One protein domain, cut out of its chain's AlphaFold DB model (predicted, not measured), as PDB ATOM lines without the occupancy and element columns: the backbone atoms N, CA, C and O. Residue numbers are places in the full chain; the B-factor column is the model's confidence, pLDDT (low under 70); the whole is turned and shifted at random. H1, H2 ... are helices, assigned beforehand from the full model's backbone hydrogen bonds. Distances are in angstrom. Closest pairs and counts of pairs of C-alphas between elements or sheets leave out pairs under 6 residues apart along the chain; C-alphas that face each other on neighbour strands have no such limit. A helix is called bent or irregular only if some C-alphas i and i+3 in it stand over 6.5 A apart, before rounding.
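This is residues 24 to 153 of the 179 residues of an uncharacterized protein of Ktedonobacter racemifer DSM 44963 (UniProt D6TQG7). Crossed helices pack round H3: kinked H4 and H1 at one end, H2 at the other; H6 packs on H2, and an unnamed tail, residues 133 to 153, leads away. The 130 printed residues hold six named helices, H1 to H6, and no named strand: all helix, only just compact, close to loose (radius of gyration of the C-alphas 16.7 A), spanning 53 by 33 by 27 A.

H4, residues 78 to 95, 19.5 A, is irregular: C-alphas 87 and 90 are 8.4 A apart. H3 is residues 60 to 73, 20.0 A; H1 25 to 37, from C-alpha 25 at (31.937, 25.340, -47.554); H2 40 to 47; H5 104 to 112; H6 116 to 132, 24.2 A, to C-alpha 132 at (37.020, 46.653, -62.070).

Closest C-alphas: H3, the hub, touches H4 at Tyr 70 and Phe 81, 6.1 A, a steep tilt of 59 degrees. H6 touches H2 at Leu 122 and Ile 44, 6.5 A. H4 has 10 of 14 O i to N i+4 pairs within hydrogen-bond range.

The printed part has no cut. The link H2 to H3 is long. Residues 49, 51 to 54 and 134 to 142 have pLDDT under 70.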
ATOM      1  N   TRP A  24      27.897  24.135 -48.221       90.06
ATOM      2  CA  TRP A  24      28.221  25.517 -48.590       90.06
ATOM      3  C   TRP A  24      29.715  25.863 -48.475       90.06
ATOM      4  O   TRP A  24      30.160  26.887 -48.994       90.06
ATOM      5  N   PHE A  25      30.527  25.030 -47.814       90.88
ATOM      6  CA  PHE A  25      31.937  25.340 -47.554       90.88
ATOM      7  C   PHE A  25      32.761  25.435 -48.848       90.88
ATOM      8  O   PHE A  25      33.683  26.247 -48.956       90.88
ATOM      9  N   GLY A  26      32.407  24.636 -49.862       88.88
ATOM     10  CA  GLY A  26      33.039  24.688 -51.181       88.88
ATOM     11  C   GLY A  26      32.795  26.019 -51.899       88.88
ATOM     12  O   GLY A  26      33.738  26.620 -52.416       88.88
ATOM     13  N   GLU A  27      31.558  26.518 -51.869       89.38
ATOM     14  CA  GLU A  27      31.201  27.826 -52.438       89.38
ATOM     15  C   GLU A  27      31.956  28.956 -51.736       89.38
ATOM     16  O   GLU A  27      32.532  29.829 -52.389       89.38
ATOM     17  N   LEU A  28      32.033  28.896 -50.406       90.56
ATOM     18  CA  LEU A  28      32.786  29.870 -49.626       90.56
ATOM     19  C   LEU A  28      34.283  29.842 -49.949       90.56
ATOM     20  O   LEU A  28      34.908  30.895 -50.047       90.56
ATOM     21  N   THR A  29      34.857  28.655 -50.149       91.12
ATOM     22  CA  THR A  29      36.267  28.500 -50.535       91.12
ATOM     23  C   THR A  29      36.542  29.183 -51.873       91.12
ATOM     24  O   THR A  29      37.518  29.926 -52.003       91.12
ATOM     25  N   PHE A  30      35.660  28.986 -52.857       89.19
ATOM     26  CA  PHE A  30      35.757  29.662 -54.150       89.19
ATOM     27  C   PHE A  30      35.631  31.183 -54.004       89.19
ATOM     28  O   PHE A  30      36.449  31.928 -54.551       89.19
ATOM     29  N   LEU A  31      34.657  31.650 -53.218       87.12
ATOM     30  CA  LEU A  31      34.449  33.071 -52.956       87.12
ATOM     31  C   LEU A  31      35.684  33.698 -52.298       87.12
ATOM     32  O   LEU A  31      36.213  34.677 -52.823       87.12
ATOM     33  N   ALA A  32      36.194  33.106 -51.218       88.75
ATOM     34  CA  ALA A  32      37.370  33.588 -50.499       88.75
ATOM     35  C   ALA A  32      38.621  33.610 -51.389       88.75
ATOM     36  O   ALA A  32      39.363  34.594 -51.387       88.75
ATOM     37  N   HIS A  33      38.821  32.572 -52.208       88.06
ATOM     38  CA  HIS A  33      39.898  32.548 -53.194       88.06
ATOM     39  C   HIS A  33      39.758  33.687 -54.211       88.06
ATOM     40  O   HIS A  33      40.731  34.392 -54.478       88.06
ATOM     41  N   SER A  34      38.548  33.920 -54.729       83.56
ATOM     42  CA  SER A  34      38.304  35.008 -55.677       83.56
ATOM     43  C   SER A  34      38.614  36.374 -55.060       83.56
ATOM     44  O   SER A  34      39.338  37.154 -55.671       83.56
ATOM     45  N   LEU A  35      38.160  36.639 -53.827       83.75
ATOM     46  CA  LEU A  35      38.390  37.911 -53.134       83.75
ATOM     47  C   LEU A  35      39.875  38.124 -52.820       83.75
ATOM     48  O   LEU A  35      40.378  39.248 -52.893       83.75
ATOM     49  N   ARG A  36      40.597  37.040 -52.514       84.12
ATOM     50  CA  ARG A  36      42.045  37.069 -52.300       84.12
ATOM     51  C   ARG A  36      42.798  37.439 -53.573       84.12
ATOM     52  O   ARG A  36      43.716  38.251 -53.505       84.12
ATOM     53  N   CYS A  37      42.414  36.877 -54.718       79.19
ATOM     54  CA  CYS A  37      43.046  37.183 -56.004       79.19
ATOM     55  C   CYS A  37      42.927  38.666 -56.381       79.19
ATOM     56  O   CYS A  37      43.834  39.191 -57.022       79.19
ATOM     57  N   VAL A  38      41.869  39.352 -55.936       74.88
ATOM     58  CA  VAL A  38      41.676  40.793 -56.183       74.88
ATOM     59  C   VAL A  38      42.104  41.679 -55.008       74.88
ATOM     60  O   VAL A  38      41.842  42.874 -54.997       74.88
ATOM     61  N   SER A  39      42.820  41.119 -54.025       77.75
ATOM     62  CA  SER A  39      43.391  41.843 -52.874       77.75
ATOM     63  C   SER A  39      42.379  42.628 -52.023       77.75
ATOM     64  O   SER A  39      42.758  43.522 -51.262       77.75
ATOM     65  N   ILE A  40      41.099  42.249 -52.070       81.44
ATOM     66  CA  ILE A  40      40.017  42.915 -51.329       81.44
ATOM     67  C   ILE A  40      40.260  42.859 -49.822       81.44
ATOM     68  O   ILE A  40      39.964  43.810 -49.110       81.44
ATOM     69  N   PHE A  41      40.853  41.779 -49.310       79.44
ATOM     70  CA  PHE A  41      41.137  41.645 -47.878       79.44
ATOM     71  C   PHE A  41      42.104  42.721 -47.357       79.44
ATOM     72  O   PHE A  41      41.929  43.223 -46.241       79.44
ATOM     73  N   SER A  42      43.078  43.125 -48.177       78.62
ATOM     74  CA  SER A  42      43.976  44.239 -47.861       78.62
ATOM     75  C   SER A  42      43.234  45.571 -47.943       78.62
ATOM     76  O   SER A  42      43.303  46.363 -47.006       78.62
ATOM     77  N   ALA A  43      42.436  45.774 -48.999       81.38
ATOM     78  CA  ALA A  43      41.635  46.986 -49.178       81.38
ATOM     79  C   ALA A  43      40.635  47.206 -48.029       81.38
ATOM     80  O   ALA A  43      40.529  48.312 -47.510       81.38
ATOM     81  N   ILE A  44      39.967  46.154 -47.545       81.81
ATOM     82  CA  ILE A  44      39.071  46.226 -46.377       81.81
ATOM     83  C   ILE A  44      39.834  46.716 -45.141       81.81
ATOM     84  O   ILE A  44      39.342  47.560 -44.393       81.81
ATOM     85  N   SER A  45      41.047  46.206 -44.928       76.56
ATOM     86  CA  SER A  45      41.860  46.542 -43.755       76.56
ATOM     87  C   SER A  45      42.407  47.978 -43.797       76.56
ATOM     88  O   SER A  45      42.647  48.582 -42.747       76.56
ATOM     89  N   GLU A  46      42.610  48.530 -44.994       78.50
ATOM     90  CA  GLU A  46      43.155  49.874 -45.215       78.50
ATOM     91  C   GLU A  46      42.069  50.958 -45.296       78.50
ATOM     92  O   GLU A  46      42.216  52.029 -44.692       78.50
ATOM     93  N   CYS A  47      40.979  50.674 -46.010       73.06
ATOM     94  CA  CYS A  47      39.930  51.638 -46.335       73.06
ATOM     95  C   CYS A  47      38.846  51.728 -45.255       73.06
ATOM     96  O   CYS A  47      38.290  52.806 -45.039       73.06
ATOM     97  N   VAL A  48      38.556  50.638 -44.533       74.75
ATOM     98  CA  VAL A  48      37.481  50.635 -43.532       74.75
ATOM     99  C   VAL A  48      38.038  51.020 -42.163       74.75
ATOM    100  O   VAL A  48      38.623  50.216 -41.433       74.75
ATOM    101  N   ARG A  49      37.857  52.293 -41.797       69.56
ATOM    102  CA  ARG A  49      38.276  52.829 -40.497       69.56
ATOM    103  C   ARG A  49      37.103  52.859 -39.530       69.56
ATOM    104  O   ARG A  49      36.176  53.637 -39.697       69.56
ATOM    105  N   PHE A  50      37.203  52.066 -38.472       70.69
ATOM    106  CA  PHE A  50      36.286  52.118 -37.339       70.69
ATOM    107  C   PHE A  50      36.806  53.081 -36.275       70.69
ATOM    108  O   PHE A  50      38.016  53.125 -36.023       70.69
ATOM    109  N   ALA A  51      35.895  53.754 -35.563       65.56
ATOM    110  CA  ALA A  51      36.231  54.535 -34.367       65.56
ATOM    111  C   ALA A  51      37.058  53.713 -33.355       65.56
ATOM    112  O   ALA A  51      37.940  54.235 -32.673       65.56
ATOM    113  N   ARG A  52      36.835  52.393 -33.321       65.69
ATOM    114  CA  ARG A  52      37.702  51.418 -32.663       65.69
ATOM    115  C   ARG A  52      38.313  50.477 -33.706       65.69
ATOM    116  O   ARG A  52      37.683  49.514 -34.121       65.69
ATOM    117  N   ARG A  53      39.573  50.720 -34.089       58.97
ATOM    118  CA  ARG A  53      40.303  49.946 -35.121       58.97
ATOM    119  C   ARG A  53      40.463  48.446 -34.807       58.97
ATOM    120  O   ARG A  53      40.711  47.666 -35.717       58.97
ATOM    121  N   ARG A  54      40.355  48.038 -33.536       61.50
ATOM    122  CA  ARG A  54      40.491  46.641 -33.088       61.50
ATOM    123  C   ARG A  54      39.425  46.266 -32.071       61.50
ATOM    124  O   ARG A  54      39.270  46.944 -31.055       61.50
ATOM    125  N   PHE A  55      38.770  45.132 -32.283       71.88
ATOM    126  CA  PHE A  55      37.863  44.532 -31.306       71.88
ATOM    127  C   PHE A  55      38.631  43.467 -30.519       71.88
ATOM    128  O   PHE A  55      38.471  42.267 -30.713       71.88
ATOM    129  N   GLY A  56      39.547  43.930 -29.663       79.56
ATOM    130  CA  GLY A  56      40.497  43.061 -28.969       79.56
ATOM    131  C   GLY A  56      41.587  42.561 -29.918       79.56
ATOM    132  O   GLY A  56      42.406  43.354 -30.380       79.56
ATOM    133  N   LEU A  57      41.594  41.251 -30.187       82.81
ATOM    134  CA  LEU A  57      42.555  40.585 -31.078       82.81
ATOM    135  C   LEU A  57      42.066  40.472 -32.529       82.81
ATOM    136  O   LEU A  57      42.814  39.992 -33.373       82.81
ATOM    137  N   TYR A  58      40.836  40.907 -32.807       87.81
ATOM    138  CA  TYR A  58      40.213  40.802 -34.122       87.81
ATOM    139  C   TYR A  58      40.274  42.129 -34.885       87.81
ATOM    140  O   TYR A  58      40.149  43.218 -34.305       87.81
ATOM    141  N   GLU A  59      40.414  42.022 -36.200       86.81
ATOM    142  CA  GLU A  59      40.267  43.103 -37.170       86.81
ATOM    143  C   GLU A  59      38.987  42.903 -37.992       86.81
ATOM    144  O   GLU A  59      38.303  41.887 -37.910       86.81
ATOM    145  N   VAL A  60      38.657  43.902 -38.806       86.94
ATOM    146  CA  VAL A  60      37.419  43.966 -39.598       86.94
ATOM    147  C   VAL A  60      37.211  42.714 -40.449       86.94
ATOM    148  O   VAL A  60      36.108  42.173 -40.500       86.94
ATOM    149  N   ILE A  61      38.281  42.227 -41.081       88.31
ATOM    150  CA  ILE A  61      38.225  41.065 -41.965       88.31
ATOM    151  C   ILE A  61      37.787  39.785 -41.238       88.31
ATOM    152  O   ILE A  61      37.128  38.951 -41.849       88.31
ATOM    153  N   ASP A  62      38.061  39.650 -39.934       91.56
ATOM    154  CA  ASP A  62      37.606  38.490 -39.157       91.56
ATOM    155  C   ASP A  62      36.077  38.449 -39.072       91.56
ATOM    156  O   ASP A  62      35.463  37.389 -39.162       91.56
ATOM    157  N   PHE A  63      35.444  39.615 -38.941       91.81
ATOM    158  CA  PHE A  63      33.988  39.731 -38.895       91.81
ATOM    159  C   PHE A  63      33.365  39.608 -40.283       91.81
ATOM    160  O   PHE A  63      32.334  38.955 -40.431       91.81
ATOM    161  N   VAL A  64      34.003  40.177 -41.310       90.50
ATOM    162  CA  VAL A  64      33.561  40.021 -42.704       90.50
ATOM    163  C   VAL A  64      33.601  38.550 -43.123       90.50
ATOM    164  O   VAL A  64      32.650  38.086 -43.744       90.50
ATOM    165  N   ALA A  65      34.629  37.795 -42.726       92.75
ATOM    166  CA  ALA A  65      34.706  36.353 -42.957       92.75
ATOM    167  C   ALA A  65      33.482  35.620 -42.387       92.75
ATOM    168  O   ALA A  65      32.832  34.854 -43.098       92.75
ATOM    169  N   VAL A  66      33.112  35.916 -41.135       94.62
ATOM    170  CA  VAL A  66      31.919  35.338 -40.499       94.62
ATOM    171  C   VAL A  66      30.639  35.712 -41.246       94.62
ATOM    172  O   VAL A  66      29.805  34.845 -41.488       94.62
ATOM    173  N   LEU A  67      30.478  36.977 -41.640       92.62
ATOM    174  CA  LEU A  67      29.282  37.438 -42.352       92.62
ATOM    175  C   LEU A  67      29.159  36.821 -43.753       92.62
ATOM    176  O   LEU A  67      28.059  36.439 -44.149       92.62
ATOM    177  N   LEU A  68      30.272  36.665 -44.474       91.19
ATOM    178  CA  LEU A  68      30.308  35.973 -45.766       91.19
ATOM    179  C   LEU A  68      29.988  34.485 -45.610       91.19
ATOM    180  O   LEU A  68      29.197  33.949 -46.382       91.19
ATOM    181  N   GLY A  69      30.554  33.833 -44.591       93.06
ATOM    182  CA  GLY A  69      30.231  32.448 -44.260       93.06
ATOM    183  C   GLY A  69      28.751  32.267 -43.932       93.06
ATOM    184  O   GLY A  69      28.104  31.376 -44.475       93.06
ATOM    185  N   TYR A  70      28.193  33.155 -43.108       93.31
ATOM    186  CA  TYR A  70      26.774  33.145 -42.766       93.31
ATOM    187  C   TYR A  70      25.890  33.338 -44.006       93.31
ATOM    188  O   TYR A  70      24.966  32.556 -44.226       93.31
ATOM    189  N   ALA A  71      26.211  34.313 -44.860       90.00
ATOM    190  CA  ALA A  71      25.479  34.553 -46.100       90.00
ATOM    191  C   ALA A  71      25.531  33.347 -47.056       90.00
ATOM    192  O   ALA A  71      24.493  32.941 -47.574       90.00
ATOM    193  N   ALA A  72      26.708  32.736 -47.240       89.94
ATOM    194  CA  ALA A  72      26.880  31.545 -48.077       89.94
ATOM    195  C   ALA A  72      26.140  30.324 -47.508       89.94
ATOM    196  O   ALA A  72      25.554  29.542 -48.251       89.94
ATOM    197  N   SER A  73      26.110  30.183 -46.181       89.94
ATOM    198  CA  SER A  73      25.439  29.062 -45.521       89.94
ATOM    199  C   SER A  73      23.918  29.064 -45.682       89.94
ATOM    200  O   SER A  73      23.289  28.017 -45.549       89.94
ATOM    201  N   SER A  74      23.315  30.226 -45.975       85.50
ATOM    202  CA  SER A  74      21.858  30.415 -46.017       85.50
ATOM    203  C   SER A  74      21.130  29.983 -44.732       85.50
ATOM    204  O   SER A  74      19.919  29.732 -44.747       85.50
ATOM    205  N   GLU A  75      21.849  29.905 -43.610       88.69
ATOM    206  CA  GLU A  75      21.286  29.542 -42.315       88.69
ATOM    207  C   GLU A  75      20.285  30.597 -41.844       88.69
ATOM    208  O   GLU A  75      20.459  31.801 -42.038       88.69
ATOM    209  N   ARG A  76      19.205  30.152 -41.194       85.31
ATOM    210  CA  ARG A  76      18.136  31.067 -40.750       85.31
ATOM    211  C   ARG A  76      18.517  31.886 -39.525       85.31
ATOM    212  O   ARG A  76      17.926  32.937 -39.285       85.31
ATOM    213  N   ILE A  77      19.436  31.357 -38.725       88.75
ATOM    214  CA  ILE A  77      19.910  31.970 -37.495       88.75
ATOM    215  C   ILE A  77      21.423  31.826 -37.414       88.75
ATOM    216  O   ILE A  77      21.989  30.794 -37.770       88.75
ATOM    217  N   LEU A  78      22.071  32.861 -36.887       89.31
ATOM    218  CA  LEU A  78      23.519  32.899 -36.709       89.31
ATOM    219  C   LEU A  78      24.019  31.753 -35.813       89.31
ATOM    220  O   LEU A  78      25.129  31.265 -35.981       89.31
ATOM    221  N   GLU A  79      23.191  31.296 -34.875       91.50
ATOM    222  CA  GLU A  79      23.515  30.186 -33.983       91.50
ATOM    223  C   GLU A  79      23.823  28.882 -34.729       91.50
ATOM    224  O   GLU A  79      24.907  28.331 -34.537       91.50
ATOM    225  N   ALA A  80      22.942  28.470 -35.642       91.19
ATOM    226  CA  ALA A  80      23.116  27.270 -36.460       91.19
ATOM    227  C   ALA A  80      24.387  27.344 -37.322       91.19
ATOM    228  O   ALA A  80      25.146  26.382 -37.410       91.19
ATOM    229  N   PHE A  81      24.682  28.521 -37.881       93.50
ATOM    230  CA  PHE A  81      25.932  28.740 -38.607       93.50
ATOM    231  C   PHE A  81      27.164  28.487 -37.728       93.50
ATOM    232  O   PHE A  81      28.084  27.781 -38.139       93.50
ATOM    233  N   TYR A  82      27.175  29.023 -36.504       94.12
ATOM    234  CA  TYR A  82      28.289  28.816 -35.578       94.12
ATOM    235  C   TYR A  82      28.456  27.346 -35.174       94.12
ATOM    236  O   TYR A  82      29.584  26.895 -35.022       94.12
ATOM    237  N   GLU A  83      27.364  26.597 -35.020       92.56
ATOM    238  CA  GLU A  83      27.420  25.159 -34.720       92.56
ATOM    239  C   GLU A  83      28.003  24.355 -35.888       92.56
ATOM    240  O   GLU A  83      28.835  23.475 -35.676       92.56
ATOM    241  N   HIS A  84      27.629  24.688 -37.127       91.44
ATOM    242  CA  HIS A  84      28.142  24.012 -38.321       91.44
ATOM    243  C   HIS A  84      29.594  24.365 -38.656       91.44
ATOM    244  O   HIS A  84      30.314  23.523 -39.196       91.44
ATOM    245  N   VAL A  85      30.038  25.589 -38.357       93.00
ATOM    246  CA  VAL A  85      31.419  26.015 -38.627       93.00
ATOM    247  C   VAL A  85      32.389  25.598 -37.522       93.00
ATOM    248  O   VAL A  85      33.562  25.410 -37.813       93.00
ATOM    249  N   GLN A  86      31.926  25.417 -36.278       92.94
ATOM    250  CA  GLN A  86      32.788  25.127 -35.125       92.94
ATOM    251  C   GLN A  86      33.745  23.935 -35.333       92.94
ATOM    252  O   GLN A  86      34.904  24.068 -34.956       92.94
ATOM    253  N   PRO A  87      33.346  22.798 -35.940       94.19
ATOM    254  CA  PRO A  87      34.273  21.688 -36.184       94.19
ATOM    255  C   PRO A  87      35.374  21.997 -37.213       94.19
ATOM    256  O   PRO A  87      36.294  21.200 -37.380       94.19
ATOM    257  N   PHE A  88      35.250  23.113 -37.934       93.50
ATOM    258  CA  PHE A  88      36.102  23.517 -39.049       93.50
ATOM    259  C   PHE A  88      36.585  24.967 -38.902       93.50
ATOM    260  O   PHE A  88      36.910  25.596 -39.907       93.50
ATOM    261  N   ASP A  89      36.602  25.523 -37.691       94.06
ATOM    262  CA  ASP A  89      36.882  26.939 -37.437       94.06
ATOM    263  C   ASP A  89      38.263  27.377 -37.945       94.06
ATOM    264  O   ASP A  89      38.365  28.378 -38.659       94.06
ATOM    265  N   ASP A  90      39.299  26.586 -37.675       93.94
ATOM    266  CA  ASP A  90      40.660  26.819 -38.157       93.94
ATOM    267  C   ASP A  90      40.713  26.820 -39.691       93.94
ATOM    268  O   ASP A  90      41.253  27.735 -40.318       93.94
ATOM    269  N   ALA A  91      40.100  25.810 -40.319       94.12
ATOM    270  CA  ALA A  91      40.064  25.684 -41.773       94.12
ATOM    271  C   ALA A  91      39.270  26.829 -42.418       94.12
ATOM    272  O   ALA A  91      39.681  27.368 -43.445       94.12
ATOM    273  N   PHE A  92      38.155  27.220 -41.802       94.62
ATOM    274  CA  PHE A  92      37.306  28.321 -42.233       94.62
ATOM    275  C   PHE A  92      38.061  29.650 -42.195       94.62
ATOM    276  O   PHE A  92      38.100  30.366 -43.195       94.62
ATOM    277  N   MET A  93      38.704  29.977 -41.072       95.12
ATOM    278  CA  MET A  93      39.421  31.246 -40.927       95.12
ATOM    279  C   MET A  93      40.667  31.307 -41.815       95.12
ATOM    280  O   MET A  93      40.986  32.371 -42.358       95.12
ATOM    281  N   ALA A  94      41.318  30.165 -42.061       94.25
ATOM    282  CA  ALA A  94      42.461  30.077 -42.962       94.25
ATOM    283  C   ALA A  94      42.121  30.483 -44.409       94.25
ATOM    284  O   ALA A  94      42.984  31.043 -45.095       94.25
ATOM    285  N   LEU A  95      40.870  30.301 -44.866       91.88
ATOM    286  CA  LEU A  95      40.412  30.780 -46.184       91.88
ATOM    287  C   LEU A  95      40.609  32.294 -46.347       91.88
ATOM    288  O   LEU A  95      40.936  32.777 -47.432       91.88
ATOM    289  N   PHE A  96      40.469  33.030 -45.247       90.44
ATOM    290  CA  PHE A  96      40.605  34.483 -45.181       90.44
ATOM    291  C   PHE A  96      41.995  34.927 -44.695       90.44
ATOM    292  O   PHE A  96      42.232  36.118 -44.501       90.44
ATOM    293  N   GLY A  97      42.930  33.988 -44.503       90.12
ATOM    294  CA  GLY A  97      44.264  34.263 -43.968       90.12
ATOM    295  C   GLY A  97      44.259  34.649 -42.488       90.12
ATOM    296  O   GLY A  97      45.109  35.429 -42.061       90.12
ATOM    297  N   ARG A  98      43.280  34.155 -41.724       92.25
ATOM    298  CA  ARG A  98      43.073  34.468 -40.306       92.25
ATOM    299  C   ARG A  98      43.165  33.201 -39.463       92.25
ATOM    300  O   ARG A  98      43.002  32.098 -39.970       92.25
ATOM    301  N   GLU A  99      43.412  33.373 -38.168       91.69
ATOM    302  CA  GLU A  99      43.671  32.251 -37.253       91.69
ATOM    303  C   GLU A  99      42.511  31.948 -36.304       91.69
ATOM    304  O   GLU A  99      42.491  30.887 -35.698       91.69
ATOM    305  N   ARG A 100      41.591  32.895 -36.076       92.38
ATOM    306  CA  ARG A 100      40.624  32.782 -34.974       92.38
ATOM    307  C   ARG A 100      39.239  33.206 -35.392       92.38
ATOM    308  O   ARG A 100      39.049  34.339 -35.828       92.38
ATOM    309  N   LEU A 101      38.267  32.334 -35.154       94.69
ATOM    310  CA  LEU A 101      36.862  32.654 -35.346       94.69
ATOM    311  C   LEU A 101      36.403  33.618 -34.234       94.69
ATOM    312  O   LEU A 101      36.574  33.318 -33.047       94.69
ATOM    313  N   PRO A 102      35.834  34.792 -34.564       94.31
ATOM    314  CA  PRO A 102      35.227  35.662 -33.567       94.31
ATOM    315  C   PRO A 102      34.057  34.975 -32.869       94.31
ATOM    316  O   PRO A 102      33.153  34.460 -33.526       94.31
ATOM    317  N   ALA A 103      34.019  35.026 -31.538       92.81
ATOM    318  CA  ALA A 103      32.861  34.560 -30.781       92.81
ATOM    319  C   ALA A 103      31.596  35.378 -31.117       92.81
ATOM    320  O   ALA A 103      31.683  36.561 -31.458       92.81
ATOM    321  N   ARG A 104      30.410  34.777 -30.935       92.06
ATOM    322  CA  ARG A 104      29.107  35.431 -31.190       92.06
ATOM    323  C   ARG A 104      28.956  36.775 -30.469       92.06
ATOM    324  O   ARG A 104      28.469  37.736 -31.054       92.06
ATOM    325  N   SER A 105      29.395  36.864 -29.212       90.50
ATOM    326  CA  SER A 105      29.354  38.104 -28.421       90.50
ATOM    327  C   SER A 105      30.267  39.193 -28.991       90.50
ATOM    328  O   SER A 105      29.901  40.370 -29.006       90.50
ATOM    329  N   THR A 106      31.432  38.804 -29.510       91.69
ATOM    330  CA  THR A 106      32.379  39.714 -30.157       91.69
ATOM    331  C   THR A 106      31.832  40.218 -31.487       91.69
ATOM    332  O   THR A 106      31.898  41.416 -31.744       91.69
ATOM    333  N   LEU A 107      31.224  39.340 -32.292       92.38
ATOM    334  CA  LEU A 107      30.523  39.738 -33.515       92.38
ATOM    335  C   LEU A 107      29.348  40.673 -33.206       92.38
ATOM    336  O   LEU A 107      29.211  41.705 -33.846       92.38
ATOM    337  N   SER A 108      28.533  40.369 -32.195       89.88
ATOM    338  CA  SER A 108      27.439  41.255 -31.776       89.88
ATOM    339  C   SER A 108      27.950  42.636 -31.356       89.88
ATOM    340  O   SER A 108      27.384  43.646 -31.766       89.88
ATOM    341  N   SER A 109      29.054  42.690 -30.607       88.75
ATOM    342  CA  SER A 109      29.691  43.951 -30.206       88.75
ATOM    343  C   SER A 109      30.253  44.724 -31.402       88.75
ATOM    344  O   SER A 109      30.174  45.949 -31.426       88.75
ATOM    345  N   PHE A 110      30.812  44.020 -32.390       88.69
ATOM    346  CA  PHE A 110      31.254  44.603 -33.655       88.69
ATOM    347  C   PHE A 110      30.078  45.205 -34.429       88.69
ATOM    348  O   PHE A 110      30.133  46.372 -34.805       88.69
ATOM    349  N   LEU A 111      28.987  44.449 -34.593       88.88
ATOM    350  CA  LEU A 111      27.788  44.913 -35.292       88.88
ATOM    351  C   LEU A 111      27.140  46.116 -34.598       88.88
ATOM    352  O   LEU A 111      26.700  47.042 -35.266       88.88
ATOM    353  N   ALA A 112      27.126  46.140 -33.265       88.12
ATOM    354  CA  ALA A 112      26.619  47.275 -32.494       88.12
ATOM    355  C   ALA A 112      27.481  48.544 -32.627       88.12
ATOM    356  O   ALA A 112      27.013  49.638 -32.325       88.12
ATOM    357  N   ALA A 113      28.739  48.398 -33.045       86.62
ATOM    358  CA  ALA A 113      29.686  49.490 -33.232       86.62
ATOM    359  C   ALA A 113      29.888  49.875 -34.710       86.62
ATOM    360  O   ALA A 113      30.680  50.778 -34.982       86.62
ATOM    361  N   LEU A 114      29.208  49.205 -35.651       85.38
ATOM    362  CA  LEU A 114      29.162  49.608 -37.057       85.38
ATOM    363  C   LEU A 114      28.354  50.900 -37.179       85.38
ATOM    364  O   LEU A 114      27.155  50.922 -36.906       85.38
ATOM    365  N   ASP A 115      29.016  51.968 -37.609       85.62
ATOM    366  CA  ASP A 115      28.352  53.188 -38.046       85.62
ATOM    367  C   ASP A 115      28.119  53.175 -39.564       85.62
ATOM    368  O   ASP A 115      28.639  52.334 -40.302       85.62
ATOM    369  N   GLN A 116      27.310  54.125 -40.033       84.94
ATOM    370  CA  GLN A 116      26.984  54.261 -41.452       84.94
ATOM    371  C   GLN A 116      28.240  54.462 -42.314       84.94
ATOM    372  O   GLN A 116      28.339  53.904 -43.402       84.94
ATOM    373  N   GLN A 117      29.224  55.214 -41.812       85.62
ATOM    374  CA  GLN A 117      30.454  55.505 -42.544       85.62
ATOM    375  C   GLN A 117      31.283  54.238 -42.795       85.62
ATOM    376  O   GLN A 117      31.797  54.045 -43.897       85.62
ATOM    377  N   ALA A 118      31.409  53.357 -41.800       84.19
ATOM    378  CA  ALA A 118      32.114  52.090 -41.949       84.19
ATOM    379  C   ALA A 118      31.389  51.141 -42.915       84.19
ATOM    380  O   ALA A 118      32.044  50.454 -43.700       84.19
ATOM    381  N   VAL A 119      30.051  51.127 -42.891       85.44
ATOM    382  CA  VAL A 119      29.239  50.348 -43.839       85.44
ATOM    383  C   VAL A 119      29.445  50.847 -45.270       85.44
ATOM    384  O   VAL A 119      29.708  50.043 -46.160       85.44
ATOM    385  N   GLU A 120      29.396  52.160 -45.493       86.38
ATOM    386  CA  GLU A 120      29.627  52.761 -46.813       86.38
ATOM    387  C   GLU A 120      31.051  52.520 -47.321       86.38
ATOM    388  O   GLU A 120      31.237  52.175 -48.484       86.38
ATOM    389  N   ALA A 121      32.061  52.628 -46.455       86.75
ATOM    390  CA  ALA A 121      33.440  52.324 -46.827       86.75
ATOM    391  C   ALA A 121      33.603  50.856 -47.251       86.75
ATOM    392  O   ALA A 121      34.263  50.569 -48.250       86.75
ATOM    393  N   LEU A 122      32.983  49.924 -46.517       85.88
ATOM    394  CA  LEU A 122      32.999  48.506 -46.874       85.88
ATOM    395  C   LEU A 122      32.290  48.266 -48.213       85.88
ATOM    396  O   LEU A 122      32.795  47.525 -49.054       85.88
ATOM    397  N   LEU A 123      31.150  48.924 -48.425       85.75
ATOM    398  CA  LEU A 123      30.396  48.856 -49.670       85.75
ATOM    399  C   LEU A 123      31.219  49.354 -50.865       85.75
ATOM    400  O   LEU A 123      31.252  48.684 -51.894       85.75
ATOM    401  N   ILE A 124      31.901  50.493 -50.727       86.31
ATOM    402  CA  ILE A 124      32.745  51.068 -51.784       86.31
ATOM    403  C   ILE A 124      33.829  50.077 -52.204       86.31
ATOM    404  O   ILE A 124      33.987  49.846 -53.397       86.31
ATOM    405  N   VAL A 125      34.504  49.424 -51.252       86.75
ATOM    406  CA  VAL A 125      35.546  48.429 -51.566       86.75
ATOM    407  C   VAL A 125      34.998  47.292 -52.439       86.75
ATOM    408  O   VAL A 125      35.644  46.888 -53.406       86.75
ATOM    409  N   PHE A 126      33.801  46.782 -52.135       83.12
ATOM    410  CA  PHE A 126      33.180  45.730 -52.946       83.12
ATOM    411  C   PHE A 126      32.678  46.238 -54.302       83.12
ATOM    412  O   PHE A 126      32.783  45.521 -55.296       83.12
ATOM    413  N   LEU A 127      32.146  47.459 -54.366       82.00
ATOM    414  CA  LEU A 127      31.684  48.059 -55.619       82.00
ATOM    415  C   LEU A 127      32.845  48.361 -56.569       82.00
ATOM    416  O   LEU A 127      32.742  48.072 -57.757       82.00
ATOM    417  N   GLU A 128      33.951  48.906 -56.066       83.19
ATOM    418  CA  GLU A 128      35.149  49.179 -56.866       83.19
ATOM    419  C   GLU A 128      35.708  47.897 -57.486       83.19
ATOM    420  O   GLU A 128      36.007  47.871 -58.679       83.19
ATOM    421  N   ASP A 129      35.771  46.812 -56.712       81.56
ATOM    422  CA  ASP A 129      36.136  45.495 -57.234       81.56
ATOM    423  C   ASP A 129      35.144  44.995 -58.296       81.56
ATOM    424  O   ASP A 129      35.553  44.530 -59.360       81.56
ATOM    425  N   LEU A 130      33.838  45.118 -58.043       77.50
ATOM    426  CA  LEU A 130      32.805  44.710 -58.992       77.50
ATOM    427  C   LEU A 130      32.923  45.463 -60.327       77.50
ATOM    428  O   LEU A 130      32.829  44.841 -61.383       77.50
ATOM    429  N   PHE A 131      33.163  46.777 -60.287       75.62
ATOM    430  CA  PHE A 131      33.339  47.608 -61.481       75.62
ATOM    431  C   PHE A 131      34.675  47.376 -62.194       75.62
ATOM    432  O   PHE A 131      34.750  47.541 -63.411       75.62
ATOM    433  N   ALA A 132      35.725  46.976 -61.473       77.06
ATOM    434  CA  ALA A 132      37.020  46.653 -62.070       77.06
ATOM    435  C   ALA A 132      37.003  45.333 -62.866       77.06
ATOM    436  O   ALA A 132      37.897  45.082 -63.680       77.06
ATOM    437  N   ARG A 133      35.997  44.475 -62.651       72.31
ATOM    438  CA  ARG A 133      35.858  43.190 -63.346       72.31
ATOM    439  C   ARG A 133      35.131  43.374 -64.685       72.31
ATOM    440  O   ARG A 133      34.076  44.004 -64.723       72.31
ATOM    441  N   PRO A 134      35.610  42.764 -65.788       62.06
ATOM    442  CA  PRO A 134      34.856  42.734 -67.036       62.06
ATOM    443  C   PRO A 134      33.581  41.900 -66.839       62.06
ATOM    444  O   PRO A 134      33.612  40.671 -66.936       62.06
ATOM    445  N   LEU A 135      32.453  42.565 -66.575       60.97
ATOM    446  CA  LEU A 135      31.130  41.930 -66.476       60.97
ATOM    447  C   LEU A 135      30.719  41.245 -67.798       60.97
ATOM    448  O   LEU A 135      29.838  40.393 -67.815       60.97
ATOM    449  N   GLU A 136      31.403  41.570 -68.899       54.59
ATOM    450  CA  GLU A 136      31.169  41.058 -70.254       54.59
ATOM    451  C   GLU A 136      31.478  39.562 -70.433       54.59
ATOM    452  O   GLU A 136      30.886  38.917 -71.295       54.59
ATOM    453  N   LYS A 137      32.390  38.983 -69.636       52.56
ATOM    454  CA  LYS A 137      32.768  37.557 -69.764       52.56
ATOM    455  C   LYS A 137      31.807  36.599 -69.062       52.56
ATOM    456  O   LYS A 137      31.924  35.388 -69.233       52.56
ATOM    457  N   VAL A 138      30.867  37.127 -68.282       52.50
ATOM    458  CA  VAL A 138      29.757  36.356 -67.728       52.50
ATOM    459  C   VAL A 138      28.604  36.514 -68.707       52.50
ATOM    460  O   VAL A 138      27.764  37.399 -68.559       52.50
ATOM    461  N   GLU A 139      28.589  35.690 -69.757       47.81
ATOM    462  CA  GLU A 139      27.430  35.598 -70.643       47.81
ATOM    463  C   GLU A 139      26.176  35.399 -69.770       47.81
ATOM    464  O   GLU A 139      25.976  34.329 -69.196       47.81
ATOM    465  N   LYS A 140      25.333  36.441 -69.694       50.88
ATOM    466  CA  LYS A 140      24.029  36.507 -69.001       50.88
ATOM    467  C   LYS A 140      24.017  36.897 -67.513       50.88
ATOM    468  O   LYS A 140      23.207  36.359 -66.760       50.88
ATOM    469  N   THR A 141      24.770  37.905 -67.068       52.16
ATOM    470  CA  THR A 141      24.198  38.735 -65.985       52.16
ATOM    471  C   THR A 141      23.123  39.624 -66.609       52.16
ATOM    472  O   THR A 141      23.410  40.381 -67.531       52.16
ATOM    473  N   GLY A 142      21.868  39.446 -66.188       61.41
ATOM    474  CA  GLY A 142      20.740  40.229 -66.687       61.41
ATOM    475  C   GLY A 142      21.022  41.732 -66.631       61.41
ATOM    476  O   GLY A 142      21.654  42.224 -65.699       61.41
ATOM    477  N   GLY A 143      20.554  42.448 -67.645       70.06
ATOM    478  CA  GLY A 143      20.739  43.884 -67.787       70.06
ATOM    479  C   GLY A 143      19.709  44.464 -68.746       70.06
ATOM    480  O   GLY A 143      19.004  43.739 -69.452       70.06
ATOM    481  N   LEU A 144      19.579  45.784 -68.728       75.56
ATOM    482  CA  LEU A 144      18.656  46.526 -69.573       75.56
ATOM    483  C   LEU A 144      19.445  47.179 -70.701       75.56
ATOM    484  O   LEU A 144      20.421  47.881 -70.458       75.56
ATOM    485  N   TRP A 145      19.006  46.974 -71.936       81.38
ATOM    486  CA  TRP A 145      19.509  47.744 -73.066       81.38
ATOM    487  C   TRP A 145      18.685  49.018 -73.187       81.38
ATOM    488  O   TRP A 145      17.453  48.964 -73.220       81.38
ATOM    489  N   ASP A 146      19.350  50.167 -73.237       85.81
ATOM    490  CA  ASP A 146      18.664  51.404 -73.576       85.81
ATOM    491  C   ASP A 146      18.414  51.513 -75.090       85.81
ATOM    492  O   ASP A 146      18.812  50.678 -75.904       85.81
ATOM    493  N   ARG A 147      17.726  52.587 -75.481       88.69
ATOM    494  CA  ARG A 147      17.327  52.852 -76.873       88.69
ATOM    495  C   ARG A 147      18.515  53.171 -77.791       88.69
ATOM    496  O   ARG A 147      18.343  53.167 -79.005       88.69
ATOM    497  N   GLN A 148      19.668  53.517 -77.219       91.94
ATOM    498  CA  GLN A 148      20.905  53.840 -77.933       91.94
ATOM    499  C   GLN A 148      21.824  52.617 -78.061       91.94
ATOM    500  O   GLN A 148      22.863  52.707 -78.708       91.94
ATOM    501  N   GLY A 149      21.431  51.473 -77.492       83.19
ATOM    502  CA  GLY A 149      22.234  50.256 -77.492       83.19
ATOM    503  C   GLY A 149      23.263  50.207 -76.364       83.19
ATOM    504  O   GLY A 149      24.178  49.394 -76.434       83.19
ATOM    505  N   THR A 150      23.135  51.033 -75.323       82.88
ATOM    506  CA  THR A 150      23.971  50.918 -74.120       82.88
ATOM    507  C   THR A 150      23.419  49.821 -73.217       82.88
ATOM    508  O   THR A 150      22.217  49.783 -72.941       82.88
ATOM    509  N   HIS A 151      24.295  48.949 -72.724       78.25
ATOM    510  CA  HIS A 151      23.941  47.926 -71.747       78.25
ATOM    511  C   HIS A 151      24.079  48.467 -70.320       78.25
ATOM    512  O   HIS A 151      25.145  48.938 -69.927       78.25
ATOM    513  N   TRP A 152      23.009  48.366 -69.536       76.12
ATOM    514  CA  TRP A 152      22.944  48.791 -68.142       76.12
ATOM    515  C   TRP A 152      22.777  47.580 -67.228       76.12
ATOM    516  O   TRP A 152      21.867  46.774 -67.419       76.12
ATOM    517  N   VAL A 153      23.608  47.485 -66.192       74.81
ATOM    518  CA  VAL A 153      23.459  46.492 -65.121       74.81
ATOM    519  C   VAL A 153      23.002  47.221 -63.864       74.81
ATOM    520  O   VAL A 153      23.637  48.185 -63.439       74.81
TER     521      VAL A 153